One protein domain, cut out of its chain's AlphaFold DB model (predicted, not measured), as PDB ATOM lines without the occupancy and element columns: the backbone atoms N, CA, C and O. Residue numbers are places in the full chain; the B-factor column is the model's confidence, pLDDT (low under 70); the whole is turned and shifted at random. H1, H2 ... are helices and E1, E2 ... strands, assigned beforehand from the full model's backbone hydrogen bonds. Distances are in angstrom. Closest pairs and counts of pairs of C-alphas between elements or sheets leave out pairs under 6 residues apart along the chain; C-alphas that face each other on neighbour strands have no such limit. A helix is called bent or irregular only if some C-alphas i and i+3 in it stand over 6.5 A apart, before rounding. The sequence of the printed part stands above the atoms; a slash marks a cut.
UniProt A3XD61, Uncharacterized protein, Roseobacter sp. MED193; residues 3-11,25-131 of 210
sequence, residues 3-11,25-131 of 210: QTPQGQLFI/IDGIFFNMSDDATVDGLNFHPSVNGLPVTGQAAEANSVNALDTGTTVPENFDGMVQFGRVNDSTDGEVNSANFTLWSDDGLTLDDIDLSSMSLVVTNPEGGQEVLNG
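This is residues 3 to 11 and 25 to 131 of the 210 residues of an uncharacterized protein of Roseobacter sp. MED193 (UniProt A3XD61). What shape do these atoms make? A twisted sheet of five strands, E4 E5 E2 E7 E8, is partly covered on one face by a small sheet, E1 E6 E3, as a loose sandwich, with the short helix H1 packed near E4. How is it built? The 116 printed residues, with one named helix and eight named strands in the order E1 E2 H1 E3 E4 E5 E6 E7 E8, are mostly strand, and both sheets are antiparallel. How large is it? It is compact, with a radius of gyration of the C-alphas of 13.5 A, and elongated, spanning 42 by 27 by 19 A.

What comes first? E1, residues 8 to 11, begins at C-alpha 8 (19.289, -3.100, -25.068). E2 is residues 25 to 32, 21.3 A long, H1 is residues 35 to 40 and E3 is residues 42 to 44. What follows? E4, residues 52 to 64, 15.2 A, bends by 147 degrees at residue 60, and E5, residues 70 to 81, 14.6 A, bends by 146 degrees at residue 73. E6 is residues 95 to 100, 17.0 A. Where does it end? E7, residues 110 to 120, 25.2 A, bends by 83 degrees at residue 113, and E8, residues 126 to 131, 16.2 A, ends at C-alpha 131 (34.881, -18.835, -29.044).

How is the large sheet joined? The hairpin E4 and E5 has N 58 and O 76 at 2.8 A, E5 and E2 have N 79 and O 28 at 2.9 A, E2 and E7 have N 29 and O 116 at 2.8 A, and the hairpin E7 and E8 has N 117 and O 129 at 2.8 A, each within hydrogen-bond range. It is a folded sheet, one sheet bent back on itself: E4 E5 face E7 E8, with E2 as the hinge. What faces it? The sheet E1 E6 E3 makes a sandwich with it, two sheets face to face: the parts that face each other are 10.2 A centre to centre, and the strands of the one stand at 42 degrees to those of the other. Within hydrogen-bond range are N 9 and O 99 of E1 and E6, 2.8 A, and N 98 and O 44 of E6 and E3, 2.7 A. Where is H1? It is on the large sheet at a height of 7.5 A, only just over none of its strands, with 2 of its C-alphas on E5; its closest C-alphas to E4 are Asp 35 and Ala 59, 5.4 A. In H1 0 of 2 O i to N i+4 pairs are within range, and 2 of 3 O i to N i+3 pairs.

Which C-alphas are farthest apart? Those of Asp 103 and Glu 123, 43.6 A. Is anything missing? Residues 12 to 24 are not printed, and C-alphas 11 and 25 are 13.7 A apart across the cut. Which link is long, and is confidence low anywhere? E5 to E6, 13 residues, is long; no printed residue is under 70.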
ATOM      1  N   GLN A   3      21.712  -4.431 -31.216       93.44
ATOM      2  CA  GLN A   3      21.440  -3.358 -30.264       93.44
ATOM      3  C   GLN A   3      20.140  -2.643 -30.647       93.44
ATOM      4  O   GLN A   3      19.929  -2.308 -31.816       93.44
ATOM      5  N   THR A   4      19.266  -2.402 -29.675       91.00
ATOM      6  CA  THR A   4      18.043  -1.619 -29.876       91.00
ATOM      7  C   THR A   4      18.302  -0.122 -29.658       91.00
ATOM      8  O   THR A   4      19.213   0.246 -28.914       91.00
ATOM      9  N   PRO A   5      17.476   0.776 -30.229       89.69
ATOM     10  CA  PRO A   5      17.566   2.215 -29.958       89.69
ATOM     11  C   PRO A   5      17.392   2.593 -28.480       89.69
ATOM     12  O   PRO A   5      17.730   3.704 -28.090       89.69
ATOM     13  N   GLN A   6      16.832   1.692 -27.671       90.06
ATOM     14  CA  GLN A   6      16.616   1.868 -26.236       90.06
ATOM     15  C   GLN A   6      17.819   1.422 -25.390       90.06
ATOM     16  O   GLN A   6      17.694   1.367 -24.172       90.06
ATOM     17  N   GLY A   7      18.955   1.076 -26.004       93.31
ATOM     18  CA  GLY A   7      20.145   0.635 -25.273       93.31
ATOM     19  C   GLY A   7      19.993  -0.772 -24.695       93.31
ATOM     20  O   GLY A   7      20.361  -1.020 -23.553       93.31
ATOM     21  N   GLN A   8      19.403  -1.693 -25.458       96.00
ATOM     22  CA  GLN A   8      19.289  -3.100 -25.068       96.00
ATOM     23  C   GLN A   8      20.044  -3.963 -26.067       96.00
ATOM     24  O   GLN A   8      20.034  -3.681 -27.267       96.00
ATOM     25  N   LEU A   9      20.647  -5.045 -25.593       95.50
ATOM     26  CA  LEU A   9      21.305  -6.031 -26.437       95.50
ATOM     27  C   LEU A   9      20.404  -7.250 -26.561       95.50
ATOM     28  O   LEU A   9      20.130  -7.926 -25.577       95.50
ATOM     29  N   PHE A  10      19.956  -7.543 -27.778       95.31
ATOM     30  CA  PHE A  10      19.241  -8.769 -28.104       95.31
ATOM     31  C   PHE A  10      20.216  -9.823 -28.635       95.31
ATOM     32  O   PHE A  10      20.882  -9.634 -29.664       95.31
ATOM     33  N   ILE A  11      20.280 -10.956 -27.943       94.19
ATOM     34  CA  ILE A  11      21.110 -12.103 -28.285       94.19
ATOM     35  C   ILE A  11      20.203 -13.193 -28.843       94.19
ATOM     36  O   ILE A  11      19.192 -13.550 -28.247       94.19
ATOM     37  N   ILE A  25      21.660 -26.636 -26.345       93.75
ATOM     38  CA  ILE A  25      22.328 -25.481 -25.744       93.75
ATOM     39  C   ILE A  25      21.940 -25.412 -24.269       93.75
ATOM     40  O   ILE A  25      20.830 -25.002 -23.948       93.75
ATOM     41  N   ASP A  26      22.882 -25.727 -23.382       95.56
ATOM     42  CA  ASP A  26      22.662 -25.718 -21.930       95.56
ATOM     43  C   ASP A  26      22.899 -24.335 -21.319       95.56
ATOM     44  O   ASP A  26      22.254 -23.945 -20.346       95.56
ATOM     45  N   GLY A  27      23.847 -23.570 -21.863       95.62
ATOM     46  CA  GLY A  27      24.148 -22.252 -21.325       95.62
ATOM     47  C   GLY A  27      25.244 -21.503 -22.058       95.62
ATOM     48  O   GLY A  27      25.998 -22.066 -22.846       95.62
ATOM     49  N   ILE A  28      25.322 -20.205 -21.790       95.81
ATOM     50  CA  ILE A  28      26.317 -19.294 -22.352       95.81
ATOM     51  C   ILE A  28      26.937 -18.446 -21.248       95.81
ATOM     52  O   ILE A  28      26.237 -18.004 -20.341       95.81
ATOM     53  N   PHE A  29      28.235 -18.199 -21.367       96.81
ATOM     54  CA  PHE A  29      29.030 -17.328 -20.516       96.81
ATOM     55  C   PHE A  29      29.647 -16.218 -21.365       96.81
ATOM     56  O   PHE A  29      30.078 -16.463 -22.499       96.81
ATOM     57  N   PHE A  30      29.670 -15.005 -20.827       95.38
ATOM     58  CA  PHE A  30      30.140 -13.814 -21.525       95.38
ATOM     59  C   PHE A  30      30.751 -12.809 -20.548       95.38
ATOM     60  O   PHE A  30      30.416 -12.804 -19.362       95.38
ATOM     61  N   ASN A  31      31.614 -11.947 -21.078       95.44
ATOM     62  CA  ASN A  31      32.210 -10.836 -20.346       95.44
ATOM     63  C   ASN A  31      31.639  -9.498 -20.801       95.44
ATOM     64  O   ASN A  31      31.159  -9.349 -21.928       95.44
ATOM     65  N   MET A  32      31.714  -8.524 -19.910       94.69
ATOM     66  CA  MET A  32      31.516  -7.118 -20.206       94.69
ATOM     67  C   MET A  32      32.887  -6.474 -20.442       94.69
ATOM     68  O   MET A  32      33.903  -6.911 -19.910       94.69
ATOM     69  N   SER A  33      32.930  -5.410 -21.235       93.88
ATOM     70  CA  SER A  33      34.163  -4.641 -21.453       93.88
ATOM     71  C   SER A  33      34.586  -3.848 -20.208       93.88
ATOM     72  O   SER A  33      35.760  -3.503 -20.064       93.88
ATOM     73  N   ASP A  34      33.631  -3.542 -19.324       93.00
ATOM     74  CA  ASP A  34      33.844  -2.895 -18.028       93.00
ATOM     75  C   ASP A  34      33.011  -3.593 -16.943       93.00
ATOM     76  O   ASP A  34      31.774  -3.556 -16.980       93.00
ATOM     77  N   ASP A  35      33.699  -4.169 -15.955       93.38
ATOM     78  CA  ASP A  35      33.136  -4.804 -14.759       93.38
ATOM     79  C   ASP A  35      32.094  -3.929 -14.043       93.38
ATOM     80  O   ASP A  35      31.146  -4.447 -13.452       93.38
ATOM     81  N   ALA A  36      32.237  -2.598 -14.087       92.50
ATOM     82  CA  ALA A  36      31.292  -1.685 -13.446       92.50
ATOM     83  C   ALA A  36      29.873  -1.781 -14.041       92.50
ATOM     84  O   ALA A  36      28.896  -1.449 -13.370       92.50
ATOM     85  N   THR A  37      29.752  -2.264 -15.281       92.81
ATOM     86  CA  THR A  37      28.470  -2.453 -15.975       92.81
ATOM     87  C   THR A  37      27.689  -3.648 -15.420       92.81
ATOM     88  O   THR A  37      26.463  -3.697 -15.538       92.81
ATOM     89  N   VAL A  38      28.375  -4.606 -14.788       94.62
ATOM     90  CA  VAL A  38      27.785  -5.869 -14.320       94.62
ATOM     91  C   VAL A  38      26.757  -5.637 -13.209       94.62
ATOM     92  O   VAL A  38      25.688  -6.243 -13.233       94.62
ATOM     93  N   ASP A  39      27.018  -4.701 -12.291       92.06
ATOM     94  CA  ASP A  39      26.118  -4.379 -11.171       92.06
ATOM     95  C   ASP A  39      24.746  -3.842 -11.631       92.06
ATOM     96  O   ASP A  39      23.746  -3.978 -10.923       92.06
ATOM     97  N   GLY A  40      24.693  -3.220 -12.814       91.88
ATOM     98  CA  GLY A  40      23.476  -2.675 -13.424       91.88
ATOM     99  C   GLY A  40      22.841  -3.587 -14.477       91.88
ATOM    100  O   GLY A  40      21.896  -3.168 -15.152       91.88
ATOM    101  N   LEU A  41      23.366  -4.802 -14.658       95.50
ATOM    102  CA  LEU A  41      22.951  -5.699 -15.727       95.50
ATOM    103  C   LEU A  41      21.639  -6.409 -15.388       95.50
ATOM    104  O   LEU A  41      21.492  -7.077 -14.365       95.50
ATOM    105  N   ASN A  42      20.680  -6.307 -16.298       96.12
ATOM    106  CA  ASN A  42      19.380  -6.945 -16.202       96.12
ATOM    107  C   ASN A  42      19.151  -7.892 -17.380       96.12
ATOM    108  O   ASN A  42      19.628  -7.668 -18.494       96.12
ATOM    109  N   PHE A  43      18.348  -8.927 -17.134       97.00
ATOM    110  CA  PHE A  43      18.086 -10.016 -18.071       97.00
ATOM    111  C   PHE A  43      16.597 -10.100 -18.405       97.00
ATOM    112  O   PHE A  43      15.731  -9.897 -17.548       97.00
ATOM    113  N   HIS A  44      16.292 -10.424 -19.659       96.50
ATOM    114  CA  HIS A  44      14.946 -10.763 -20.093       96.50
ATOM    115  C   HIS A  44      14.953 -11.947 -21.078       96.50
ATOM    116  O   HIS A  44      15.708 -11.911 -22.048       96.50
ATOM    117  N   PRO A  45      14.077 -12.949 -20.912       96.25
ATOM    118  CA  PRO A  45      13.136 -13.106 -19.804       96.25
ATOM    119  C   PRO A  45      13.849 -13.339 -18.462       96.25
ATOM    120  O   PRO A  45      15.026 -13.674 -18.428       96.25
ATOM    121  N   SER A  46      13.142 -13.112 -17.352       95.31
ATOM    122  CA  SER A  46      13.655 -13.468 -16.024       95.31
ATOM    123  C   SER A  46      13.805 -14.985 -15.897       95.31
ATOM    124  O   SER A  46      13.139 -15.721 -16.628       95.31
ATOM    125  N   VAL A  47      14.581 -15.443 -14.911       95.62
ATOM    126  CA  VAL A  47      14.714 -16.869 -14.555       95.62
ATOM    127  C   VAL A  47      13.367 -17.599 -14.613       95.62
ATOM    128  O   VAL A  47      12.364 -17.123 -14.070       95.62
ATOM    129  N   ASN A  48      13.365 -18.754 -15.281       95.38
ATOM    130  CA  ASN A  48      12.211 -19.619 -15.544       95.38
ATOM    131  C   ASN A  48      11.159 -19.051 -16.517       95.38
ATOM    132  O   ASN A  48      10.077 -19.621 -16.682       95.38
ATOM    133  N   GLY A  49      11.477 -17.967 -17.226       93.69
ATOM    134  CA  GLY A  49      10.818 -17.601 -18.475       93.69
ATOM    135  C   GLY A  49      11.420 -18.396 -19.630       93.69
ATOM    136  O   GLY A  49      12.324 -17.920 -20.311       93.69
ATOM    137  N   LEU A  50      10.932 -19.623 -19.831       92.38
ATOM    138  CA  LEU A  50      11.518 -20.581 -20.774       92.38
ATOM    139  C   LEU A  50      11.787 -19.970 -22.170       92.38
ATOM    140  O   LEU A  50      10.930 -19.257 -22.700       92.38
ATOM    141  N   PRO A  51      12.935 -20.286 -22.801       94.94
ATOM    142  CA  PRO A  51      13.881 -21.333 -22.409       94.94
ATOM    143  C   PRO A  51      14.912 -20.911 -21.353       94.94
ATOM    144  O   PRO A  51      15.752 -21.730 -21.020       94.94
ATOM    145  N   VAL A  52      14.883 -19.683 -20.820       97.06
ATOM    146  CA  VAL A  52      15.830 -19.258 -19.774       97.06
ATOM    147  C   VAL A  52      15.444 -19.888 -18.437       97.06
ATOM    148  O   VAL A  52      14.350 -19.644 -17.923       97.06
ATOM    149  N   THR A  53      16.343 -20.687 -17.865       97.25
ATOM    150  CA  THR A  53      16.125 -21.424 -16.606       97.25
ATOM    151  C   THR A  53      17.069 -21.000 -15.488       97.25
ATOM    152  O   THR A  53      16.797 -21.318 -14.337       97.25
ATOM    153  N   GLY A  54      18.116 -20.235 -15.798       96.81
ATOM    154  CA  GLY A  54      19.065 -19.695 -14.827       96.81
ATOM    155  C   GLY A  54      19.783 -18.470 -15.384       96.81
ATOM    156  O   GLY A  54      19.882 -18.298 -16.601       96.81
ATOM    157  N   GLN A  55      20.239 -17.589 -14.499       96.81
ATOM    158  CA  GLN A  55      21.013 -16.402 -14.862       96.81
ATOM    159  C   GLN A  55      21.882 -15.973 -13.677       96.81
ATOM    160  O   GLN A  55      21.439 -16.041 -12.529       96.81
ATOM    161  N   ALA A  56      23.081 -15.473 -13.949       96.31
ATOM    162  CA  ALA A  56      23.904 -14.799 -12.950       96.31
ATOM    163  C   ALA A  56      24.716 -13.680 -13.600       96.31
ATOM    164  O   ALA A  56      25.069 -13.767 -14.775       96.31
ATOM    165  N   ALA A  57      24.999 -12.646 -12.813       96.31
ATOM    166  CA  ALA A  57      25.883 -11.547 -13.164       96.31
ATOM    167  C   ALA A  57      26.705 -11.187 -11.925       96.31
ATOM    168  O   ALA A  57      26.147 -10.757 -10.916       96.31
ATOM    169  N   GLU A  58      28.008 -11.427 -11.981       96.62
ATOM    170  CA  GLU A  58      28.960 -11.087 -10.929       96.62
ATOM    171  C   GLU A  58      30.344 -10.951 -11.565       96.62
ATOM    172  O   GLU A  58      30.882 -11.923 -12.100       96.62
ATOM    173  N   ALA A  59      30.912  -9.745 -11.508       96.00
ATOM    174  CA  ALA A  59      32.138  -9.421 -12.224       96.00
ATOM    175  C   ALA A  59      33.268 -10.417 -11.905       96.00
ATOM    176  O   ALA A  59      33.622 -10.631 -10.740       96.00
ATOM    177  N   ASN A  60      33.836 -11.023 -12.950       94.69
ATOM    178  CA  ASN A  60      34.962 -11.953 -12.910       94.69
ATOM    179  C   ASN A  60      34.800 -13.157 -11.955       94.69
ATOM    180  O   ASN A  60      35.795 -13.703 -11.453       94.69
ATOM    181  N   SER A  61      33.564 -13.595 -11.696       96.56
ATOM    182  CA  SER A  61      33.254 -14.599 -10.662       96.56
ATOM    183  C   SER A  61      32.410 -15.776 -11.170       96.56
ATOM    184  O   SER A  61      32.462 -16.872 -10.608       96.56
ATOM    185  N   VAL A  62      31.669 -15.601 -12.266       96.88
ATOM    186  CA  VAL A  62      30.716 -16.598 -12.768       96.88
ATOM    187  C   VAL A  62      31.417 -17.654 -13.627       96.88
ATOM    188  O   VAL A  62      31.925 -17.354 -14.701       96.88
ATOM    189  N   ASN A  63      31.420 -18.918 -13.199       96.81
ATOM    190  CA  ASN A  63      32.048 -20.014 -13.956       96.81
ATOM    191  C   ASN A  63      31.266 -21.333 -13.941       96.81
ATOM    192  O   ASN A  63      31.790 -22.367 -14.361       96.81
ATOM    193  N   ALA A  64      30.029 -21.322 -13.450       96.62
ATOM    194  CA  ALA A  64      29.193 -22.507 -13.355       96.62
ATOM    195  C   ALA A  64      27.749 -22.210 -13.764       96.62
ATOM    196  O   ALA A  64      27.236 -21.122 -13.506       96.62
ATOM    197  N   LEU A  65      27.107 -23.203 -14.376       95.94
ATOM    198  CA  LEU A  65      25.653 -23.274 -14.493       95.94
ATOM    199  C   LEU A  65      25.046 -23.671 -13.138       95.94
ATOM    200  O   LEU A  65      25.721 -24.290 -12.309       95.94
ATOM    201  N   ASP A  66      23.758 -23.397 -12.934       94.69
ATOM    202  CA  ASP A  66      23.048 -23.748 -11.693       94.69
ATOM    203  C   ASP A  66      22.989 -25.272 -11.475       94.69
ATOM    204  O   ASP A  66      22.950 -25.755 -10.340       94.69
ATOM    205  N   THR A  67      23.059 -26.049 -12.560       90.19
ATOM    206  CA  THR A  67      23.166 -27.518 -12.541       90.19
ATOM    207  C   THR A  67      24.546 -28.039 -12.119       90.19
ATOM    208  O   THR A  67      24.700 -29.234 -11.856       90.19
ATOM    209  N   GLY A  68      25.548 -27.160 -12.004       90.69
ATOM    210  CA  GLY A  68      26.901 -27.475 -11.542       90.69
ATOM    211  C   GLY A  68      27.930 -27.722 -12.647       90.69
ATOM    212  O   GLY A  68      29.087 -28.003 -12.333       90.69
ATOM    213  N   THR A  69      27.555 -27.613 -13.923       93.19
ATOM    214  CA  THR A  69      28.512 -27.669 -15.038       93.19
ATOM    215  C   THR A  69      29.405 -26.435 -15.021       93.19
ATOM    216  O   THR A  69      28.906 -25.314 -15.058       93.19
ATOM    217  N   THR A  70      30.722 -26.634 -14.981       94.19
ATOM    218  CA  THR A  70      31.705 -25.546 -14.875       94.19
ATOM    219  C   THR A  70      32.454 -25.308 -16.178       94.19
ATOM    220  O   THR A  70      32.830 -26.269 -16.854       94.19
ATOM    221  N   VAL A  71      32.778 -24.049 -16.465       94.06
ATOM    222  CA  VAL A  71      33.717 -23.651 -17.522       94.06
ATOM    223  C   VAL A  71      35.102 -23.320 -16.932       94.06
ATOM    224  O   VAL A  71      35.200 -23.023 -15.742       94.06
ATOM    225  N   PRO A  72      36.202 -23.417 -17.711       90.50
ATOM    226  CA  PRO A  72      37.563 -23.249 -17.177       90.50
ATOM    227  C   PRO A  72      37.919 -21.828 -16.717       90.50
ATOM    228  O   PRO A  72      38.833 -21.664 -15.909       90.50
ATOM    229  N   GLU A  73      37.244 -20.821 -17.264       92.44
ATOM    230  CA  GLU A  73      37.495 -19.399 -17.019       92.44
ATOM    231  C   GLU A  73      36.356 -18.783 -16.204       92.44
ATOM    232  O   GLU A  73      35.249 -19.320 -16.167       92.44
ATOM    233  N   ASN A  74      36.633 -17.662 -15.542       95.62
ATOM    234  CA  ASN A  74      35.589 -16.873 -14.906       95.62
ATOM    235  C   ASN A  74      35.065 -15.837 -15.892       95.62
ATOM    236  O   ASN A  74      35.841 -15.235 -16.631       95.62
ATOM    237  N   PHE A  75      33.759 -15.625 -15.832       96.62
ATOM    238  CA  PHE A  75      33.031 -14.675 -16.643       96.62
ATOM    239  C   PHE A  75      32.249 -13.696 -15.770       96.62
ATOM    240  O   PHE A  75      32.065 -13.918 -14.570       96.62
ATOM    241  N   ASP A  76      31.767 -12.627 -16.388       96.88
ATOM    242  CA  ASP A  76      30.920 -11.642 -15.720       96.88
ATOM    243  C   ASP A  76      29.460 -12.068 -15.659       96.88
ATOM    244  O   ASP A  76      28.750 -11.718 -14.717       96.88
ATOM    245  N   GLY A  77      28.999 -12.823 -16.657       95.88
ATOM    246  CA  GLY A  77      27.612 -13.246 -16.753       95.88
ATOM    247  C   GLY A  77      27.440 -14.649 -17.312       95.88
ATOM    248  O   GLY A  77      28.248 -15.139 -18.104       95.88
ATOM    249  N   MET A  78      26.340 -15.286 -16.913       96.75
ATOM    250  CA  MET A  78      25.862 -16.526 -17.513       96.75
ATOM    251  C   MET A  78      24.352 -16.510 -17.718       96.75
ATOM    252  O   MET A  78      23.610 -15.867 -16.970       96.75
ATOM    253  N   VAL A  79      23.905 -17.253 -18.727       97.62
ATOM    254  CA  VAL A  79      22.498 -17.609 -18.924       97.62
ATOM    255  C   VAL A  79      22.419 -19.111 -19.148       97.62
ATOM    256  O   VAL A  79      23.085 -19.637 -20.039       97.62
ATOM    257  N   GLN A  80      21.598 -19.786 -18.349       97.56
ATOM    258  CA  GLN A  80      21.289 -21.207 -18.477       97.56
ATOM    259  C   GLN A  80      19.968 -21.384 -19.226       97.56
ATOM    260  O   GLN A  80      19.007 -20.632 -19.009       97.56
ATOM    261  N   PHE A  81      19.910 -22.405 -20.074       97.69
ATOM    262  CA  PHE A  81      18.728 -22.752 -20.841       97.69
ATOM    263  C   PHE A  81      18.238 -24.162 -20.538       97.69
ATOM    264  O   PHE A  81      19.017 -25.049 -20.214       97.69
ATOM    265  N   GLY A  82      16.930 -24.357 -20.670       96.00
ATOM    266  CA  GLY A  82      16.273 -25.651 -20.544       96.00
ATOM    267  C   GLY A  82      14.770 -25.549 -20.793       96.00
ATOM    268  O   GLY A  82      14.210 -24.478 -21.053       96.00
ATOM    269  N   ARG A  83      14.078 -26.686 -20.719       96.06
ATOM    270  CA  ARG A  83      12.605 -26.783 -20.807       96.06
ATOM    271  C   ARG A  83      11.945 -27.005 -19.453       96.06
ATOM    272  O   ARG A  83      10.717 -26.941 -19.357       96.06
ATOM    273  N   VAL A  84      12.746 -27.272 -18.430       95.94
ATOM    274  CA  VAL A  84      12.323 -27.477 -17.049       95.94
ATOM    275  C   VAL A  84      12.980 -26.411 -16.190       95.94
ATOM    276  O   VAL A  84      14.164 -26.131 -16.348       95.94
ATOM    277  N   ASN A  85      12.203 -25.813 -15.291       96.12
ATOM    278  CA  ASN A  85      12.697 -24.770 -14.401       96.12
ATOM    279  C   ASN A  85      13.939 -25.219 -13.628       96.12
ATOM    280  O   ASN A  85      13.999 -26.365 -13.178       96.12
ATOM    281  N   ASP A  86      14.881 -24.290 -13.455       94.75
ATOM    282  CA  ASP A  86      16.120 -24.487 -12.696       94.75
ATOM    283  C   ASP A  86      16.961 -25.693 -13.186       94.75
ATOM    284  O   ASP A  86      17.707 -26.304 -12.422       94.75
ATOM    285  N   SER A  87      16.817 -26.074 -14.461       94.50
ATOM    286  CA  SER A  87      17.474 -27.234 -15.072       94.50
ATOM    287  C   SER A  87      17.906 -26.940 -16.511       94.50
ATOM    288  O   SER A  87      17.401 -26.011 -17.146       94.50
ATOM    289  N   THR A  88      18.812 -27.769 -17.027       95.06
ATOM    290  CA  THR A  88      19.148 -27.854 -18.455       95.06
ATOM    291  C   THR A  88      18.356 -28.951 -19.174       95.06
ATOM    292  O   THR A  88      18.595 -29.246 -20.334       95.06
ATOM    293  N   ASP A  89      17.383 -29.575 -18.498       93.00
ATOM    294  CA  ASP A  89      16.607 -30.665 -19.082       93.00
ATOM    295  C   ASP A  89      15.764 -30.211 -20.281       93.00
ATOM    296  O   ASP A  89      14.924 -29.307 -20.186       93.00
ATOM    297  N   GLY A  90      15.882 -30.978 -21.363       90.88
ATOM    298  CA  GLY A  90      15.063 -30.878 -22.563       90.88
ATOM    299  C   GLY A  90      15.698 -30.019 -23.647       90.88
ATOM    300  O   GLY A  90      16.296 -28.995 -23.368       90.88
ATOM    301  N   GLU A  91      15.458 -30.405 -24.899       91.38
ATOM    302  CA  GLU A  91      16.225 -29.897 -26.034       91.38
ATOM    303  C   GLU A  91      15.933 -28.415 -26.363       91.38
ATOM    304  O   GLU A  91      14.798 -28.001 -26.678       91.38
ATOM    305  N   VAL A  92      16.982 -27.599 -26.297       93.31
ATOM    306  CA  VAL A  92      17.042 -26.185 -26.662       93.31
ATOM    307  C   VAL A  92      18.098 -26.001 -27.751       93.31
ATOM    308  O   VAL A  92      19.241 -25.639 -27.514       93.31
ATOM    309  N   ASN A  93      17.694 -26.177 -29.004       91.44
ATOM    310  CA  ASN A  93      18.599 -25.980 -30.142       91.44
ATOM    311  C   ASN A  93      18.796 -24.505 -30.530       91.44
ATOM    312  O   ASN A  93      19.641 -24.177 -31.358       91.44
ATOM    313  N   SER A  94      17.959 -23.614 -29.998       90.94
ATOM    314  CA  SER A  94      18.012 -22.177 -30.247       90.94
ATOM    315  C   SER A  94      17.453 -21.431 -29.048       90.94
ATOM    316  O   SER A  94      16.389 -21.798 -28.539       90.94
ATOM    317  N   ALA A  95      18.108 -20.348 -28.656       92.81
ATOM    318  CA  ALA A  95      17.693 -19.540 -27.525       92.81
ATOM    319  C   ALA A  95      17.877 -18.059 -27.828       92.81
ATOM    320  O   ALA A  95      18.739 -17.657 -28.606       92.81
ATOM    321  N   ASN A  96      17.048 -17.231 -27.207       94.00
ATOM    322  CA  ASN A  96      17.211 -15.792 -27.260       94.00
ATOM    323  C   ASN A  96      16.966 -15.195 -25.884       94.00
ATOM    324  O   ASN A  96      16.168 -15.708 -25.103       94.00
ATOM    325  N   PHE A  97      17.683 -14.118 -25.614       95.94
ATOM    326  CA  PHE A  97      17.543 -13.333 -24.403       95.94
ATOM    327  C   PHE A  97      17.991 -11.903 -24.691       95.94
ATOM    328  O   PHE A  97      18.638 -11.611 -25.699       95.94
ATOM    329  N   THR A  98      17.595 -10.997 -23.813       96.56
ATOM    330  CA  THR A  98      17.922  -9.579 -23.884       96.56
ATOM    331  C   THR A  98      18.664  -9.176 -22.626       96.56
ATOM    332  O   THR A  98      18.238  -9.521 -21.523       96.56
ATOM    333  N   LEU A  99      19.739  -8.421 -22.806       96.62
ATOM    334  CA  LEU A  99      20.452  -7.730 -21.743       96.62
ATOM    335  C   LEU A  99      20.130  -6.239 -21.806       96.62
ATOM    336  O   LEU A  99      20.000  -5.673 -22.896       96.62
ATOM    337  N   TRP A 100      20.006  -5.597 -20.652       96.19
ATOM    338  CA  TRP A 100      19.805  -4.153 -20.563       96.19
ATOM    339  C   TRP A 100      20.310  -3.601 -19.228       96.19
ATOM    340  O   TRP A 100      20.468  -4.341 -18.260       96.19
ATOM    341  N   SER A 101      20.543  -2.297 -19.180       95.50
ATOM    342  CA  SER A 101      20.875  -1.539 -17.971       95.50
ATOM    343  C   SER A 101      20.094  -0.224 -17.978       95.50
ATOM    344  O   SER A 101      19.585   0.191 -19.024       95.50
ATOM    345  N   ASP A 102      19.981   0.438 -16.825       93.50
ATOM    346  CA  ASP A 102      19.299   1.739 -16.730       93.50
ATOM    347  C   ASP A 102      20.042   2.850 -17.495       93.50
ATOM    348  O   ASP A 102      19.410   3.756 -18.042       93.50
ATOM    349  N   ASP A 103      21.372   2.751 -17.578       91.50
ATOM    350  CA  ASP A 103      22.226   3.669 -18.344       91.50
ATOM    351  C   ASP A 103      22.241   3.350 -19.854       91.50
ATOM    352  O   ASP A 103      22.699   4.158 -20.666       91.50
ATOM    353  N   GLY A 104      21.679   2.198 -20.237       93.94
ATOM    354  CA  GLY A 104      21.712   1.654 -21.587       93.94
ATOM    355  C   GLY A 104      22.998   0.879 -21.885       93.94
ATOM    356  O   GLY A 104      24.061   1.147 -21.335       93.94
ATOM    357  N   LEU A 105      22.882  -0.095 -22.786       94.25
ATOM    358  CA  LEU A 105      23.981  -0.917 -23.285       94.25
ATOM    359  C   LEU A 105      24.222  -0.686 -24.777       94.25
ATOM    360  O   LEU A 105      23.299  -0.476 -25.580       94.25
ATOM    361  N   THR A 106      25.485  -0.809 -25.151       92.69
ATOM    362  CA  THR A 106      26.001  -0.780 -26.512       92.69
ATOM    363  C   THR A 106      26.749  -2.062 -26.850       92.69
ATOM    364  O   THR A 106      27.039  -2.881 -25.983       92.69
ATOM    365  N   LEU A 107      27.025  -2.274 -28.140       90.56
ATOM    366  CA  LEU A 107      27.825  -3.426 -28.571       90.56
ATOM    367  C   LEU A 107      29.270  -3.361 -28.061       90.56
ATOM    368  O   LEU A 107      29.909  -4.403 -27.999       90.56
ATOM    369  N   ASP A 108      29.760  -2.174 -27.695       91.12
ATOM    370  CA  ASP A 108      31.110  -1.991 -27.159       91.12
ATOM    371  C   ASP A 108      31.194  -2.374 -25.673       91.12
ATOM    372  O   ASP A 108      32.284  -2.644 -25.174       91.12
ATOM    373  N   ASP A 109      30.059  -2.434 -24.967       93.38
ATOM    374  CA  ASP A 109      30.010  -2.782 -23.541       93.38
ATOM    375  C   ASP A 109      30.091  -4.294 -23.298       93.38
ATOM    376  O   ASP A 109      30.357  -4.717 -22.176       93.38
ATOM    377  N   ILE A 110      29.873  -5.113 -24.331       92.25
ATOM    378  CA  ILE A 110      29.989  -6.571 -24.257       92.25
ATOM    379  C   ILE A 110      31.275  -7.035 -24.938       92.25
ATOM    380  O   ILE A 110      31.535  -6.710 -26.098       92.25
ATOM    381  N   ASP A 111      32.064  -7.846 -24.241       92.00
ATOM    382  CA  ASP A 111      33.250  -8.451 -24.827       92.00
ATOM    383  C   ASP A 111      32.844  -9.684 -25.639       92.00
ATOM    384  O   ASP A 111      32.620 -10.780 -25.123       92.00
ATOM    385  N   LEU A 112      32.737  -9.492 -26.953       87.44
ATOM    386  CA  LEU A 112      32.451 -10.580 -27.882       87.44
ATOM    387  C   LEU A 112      33.678 -11.440 -28.171       87.44
ATOM    388  O   LEU A 112      33.507 -12.514 -28.740       87.44
ATOM    389  N   SER A 113      34.891 -11.003 -27.825       87.56
ATOM    390  CA  SER A 113      36.132 -11.707 -28.162       87.56
ATOM    391  C   SER A 113      36.350 -12.971 -27.327       87.56
ATOM    392  O   SER A 113      37.034 -13.884 -27.793       87.56
ATOM    393  N   SER A 114      35.720 -13.047 -26.150       86.50
ATOM    394  CA  SER A 114      35.743 -14.209 -25.264       86.50
ATOM    395  C   SER A 114      34.332 -14.593 -24.822       86.50
ATOM    396  O   SER A 114      33.699 -13.934 -23.997       86.50
ATOM    397  N   MET A 115      33.830 -15.694 -25.373       91.81
ATOM    398  CA  MET A 115      32.551 -16.293 -25.007       91.81
ATOM    399  C   MET A 115      32.714 -17.801 -24.844       91.81
ATOM    400  O   MET A 115      33.469 -18.444 -25.578       91.81
ATOM    401  N   SER A 116      31.965 -18.388 -23.914       94.62
ATOM    402  CA  SER A 116      31.911 -19.844 -23.759       94.62
ATOM    403  C   SER A 116      30.480 -20.339 -23.840       94.62
ATOM    404  O   SER A 116      29.595 -19.814 -23.170       94.62
ATOM    405  N   LEU A 117      30.249 -21.363 -24.651       93.44
ATOM    406  CA  LEU A 117      28.964 -22.031 -24.784       93.44
ATOM    407  C   LEU A 117      29.078 -23.436 -24.204       93.44
ATOM    408  O   LEU A 117      30.002 -24.171 -24.541       93.44
ATOM    409  N   VAL A 118      28.141 -23.818 -23.350       94.50
ATOM    410  CA  VAL A 118      27.998 -25.189 -22.866       94.50
ATOM    411  C   VAL A 118      26.898 -25.847 -23.676       94.50
ATOM    412  O   VAL A 118      25.789 -25.316 -23.772       94.50
ATOM    413  N   VAL A 119      27.218 -26.990 -24.270       93.31
ATOM    414  CA  VAL A 119      26.268 -27.781 -25.044       93.31
ATOM    415  C   VAL A 119      26.259 -29.227 -24.577       93.31
ATOM    416  O   VAL A 119      27.308 -29.788 -24.259       93.31
ATOM    417  N   THR A 120      25.088 -29.851 -24.589       91.62
ATOM    418  CA  THR A 120      24.956 -31.297 -24.445       91.62
ATOM    419  C   THR A 120      24.921 -31.933 -25.830       91.62
ATOM    420  O   THR A 120      24.140 -31.563 -26.712       91.62
ATOM    421  N   ASN A 121      25.815 -32.894 -26.038       85.62
ATOM    422  CA  ASN A 121      25.837 -33.688 -27.248       85.62
ATOM    423  C   ASN A 121      24.735 -34.772 -27.206       85.62
ATOM    424  O   ASN A 121      24.239 -35.131 -26.136       85.62
ATOM    425  N   PRO A 122      24.377 -35.361 -28.352       79.44
ATOM    426  CA  PRO A 122      23.329 -36.386 -28.418       79.44
ATOM    427  C   PRO A 122      23.647 -37.679 -27.652       79.44
ATOM    428  O   PRO A 122      22.750 -38.452 -27.317       79.44
ATOM    429  N   GLU A 123      24.924 -37.928 -27.352       80.12
ATOM    430  CA  GLU A 123      25.370 -39.048 -26.519       80.12
ATOM    431  C   GLU A 123      25.232 -38.751 -25.008       80.12
ATOM    432  O   GLU A 123      25.511 -39.622 -24.180       80.12
ATOM    433  N   GLY A 124      24.775 -37.546 -24.641       82.06
ATOM    434  CA  GLY A 124      24.555 -37.079 -23.269       82.06
ATOM    435  C   GLY A 124      25.802 -36.513 -22.580       82.06
ATOM    436  O   GLY A 124      25.786 -36.290 -21.370       82.06
ATOM    437  N   GLY A 125      26.898 -36.324 -23.313       86.38
ATOM    438  CA  GLY A 125      28.114 -35.680 -22.827       86.38
ATOM    439  C   GLY A 125      28.052 -34.163 -22.985       86.38
ATOM    440  O   GLY A 125      27.645 -33.667 -24.031       86.38
ATOM    441  N   GLN A 126      28.505 -33.435 -21.966       89.56
ATOM    442  CA  GLN A 126      28.639 -31.982 -22.038       89.56
ATOM    443  C   GLN A 126      29.973 -31.577 -22.658       89.56
ATOM    444  O   GLN A 126      31.028 -32.126 -22.325       89.56
ATOM    445  N   GLU A 127      29.918 -30.582 -23.530       91.50
ATOM    446  CA  GLU A 127      31.060 -29.973 -24.190       91.50
ATOM    447  C   GLU A 127      31.049 -28.463 -23.947       91.50
ATOM    448  O   GLU A 127      30.003 -27.814 -23.975       91.50
ATOM    449  N   VAL A 128      32.234 -27.903 -23.697       92.81
ATOM    450  CA  VAL A 128      32.435 -26.457 -23.587       92.81
ATOM    451  C   VAL A 128      33.080 -25.980 -24.878       92.81
ATOM    452  O   VAL A 128      34.196 -26.379 -25.210       92.81
ATOM    453  N   LEU A 129      32.374 -25.120 -25.598       90.44
ATOM    454  CA  LEU A 129      32.829 -24.480 -26.819       90.44
ATOM    455  C   LEU A 129      33.278 -23.062 -26.482       90.44
ATOM    456  O   LEU A 129      32.459 -22.180 -26.229       90.44
ATOM    457  N   ASN A 130      34.587 -22.840 -26.482       90.88
ATOM    458  CA  ASN A 130      35.153 -21.505 -26.358       90.88
ATOM    459  C   ASN A 130      35.226 -20.858 -27.740       90.88
ATOM    460  O   ASN A 130      35.650 -21.477 -28.719       90.88
ATOM    461  N   GLY A 131      34.833 -19.598 -27.816       85.38
ATOM    462  CA  GLY A 131      34.881 -18.835 -29.044       85.38
ATOM    463  C   GLY A 131      34.833 -17.349 -28.764       85.38
ATOM    464  O   GLY A 131      35.053 -16.892 -27.648       85.38
TER     465      GLY A 131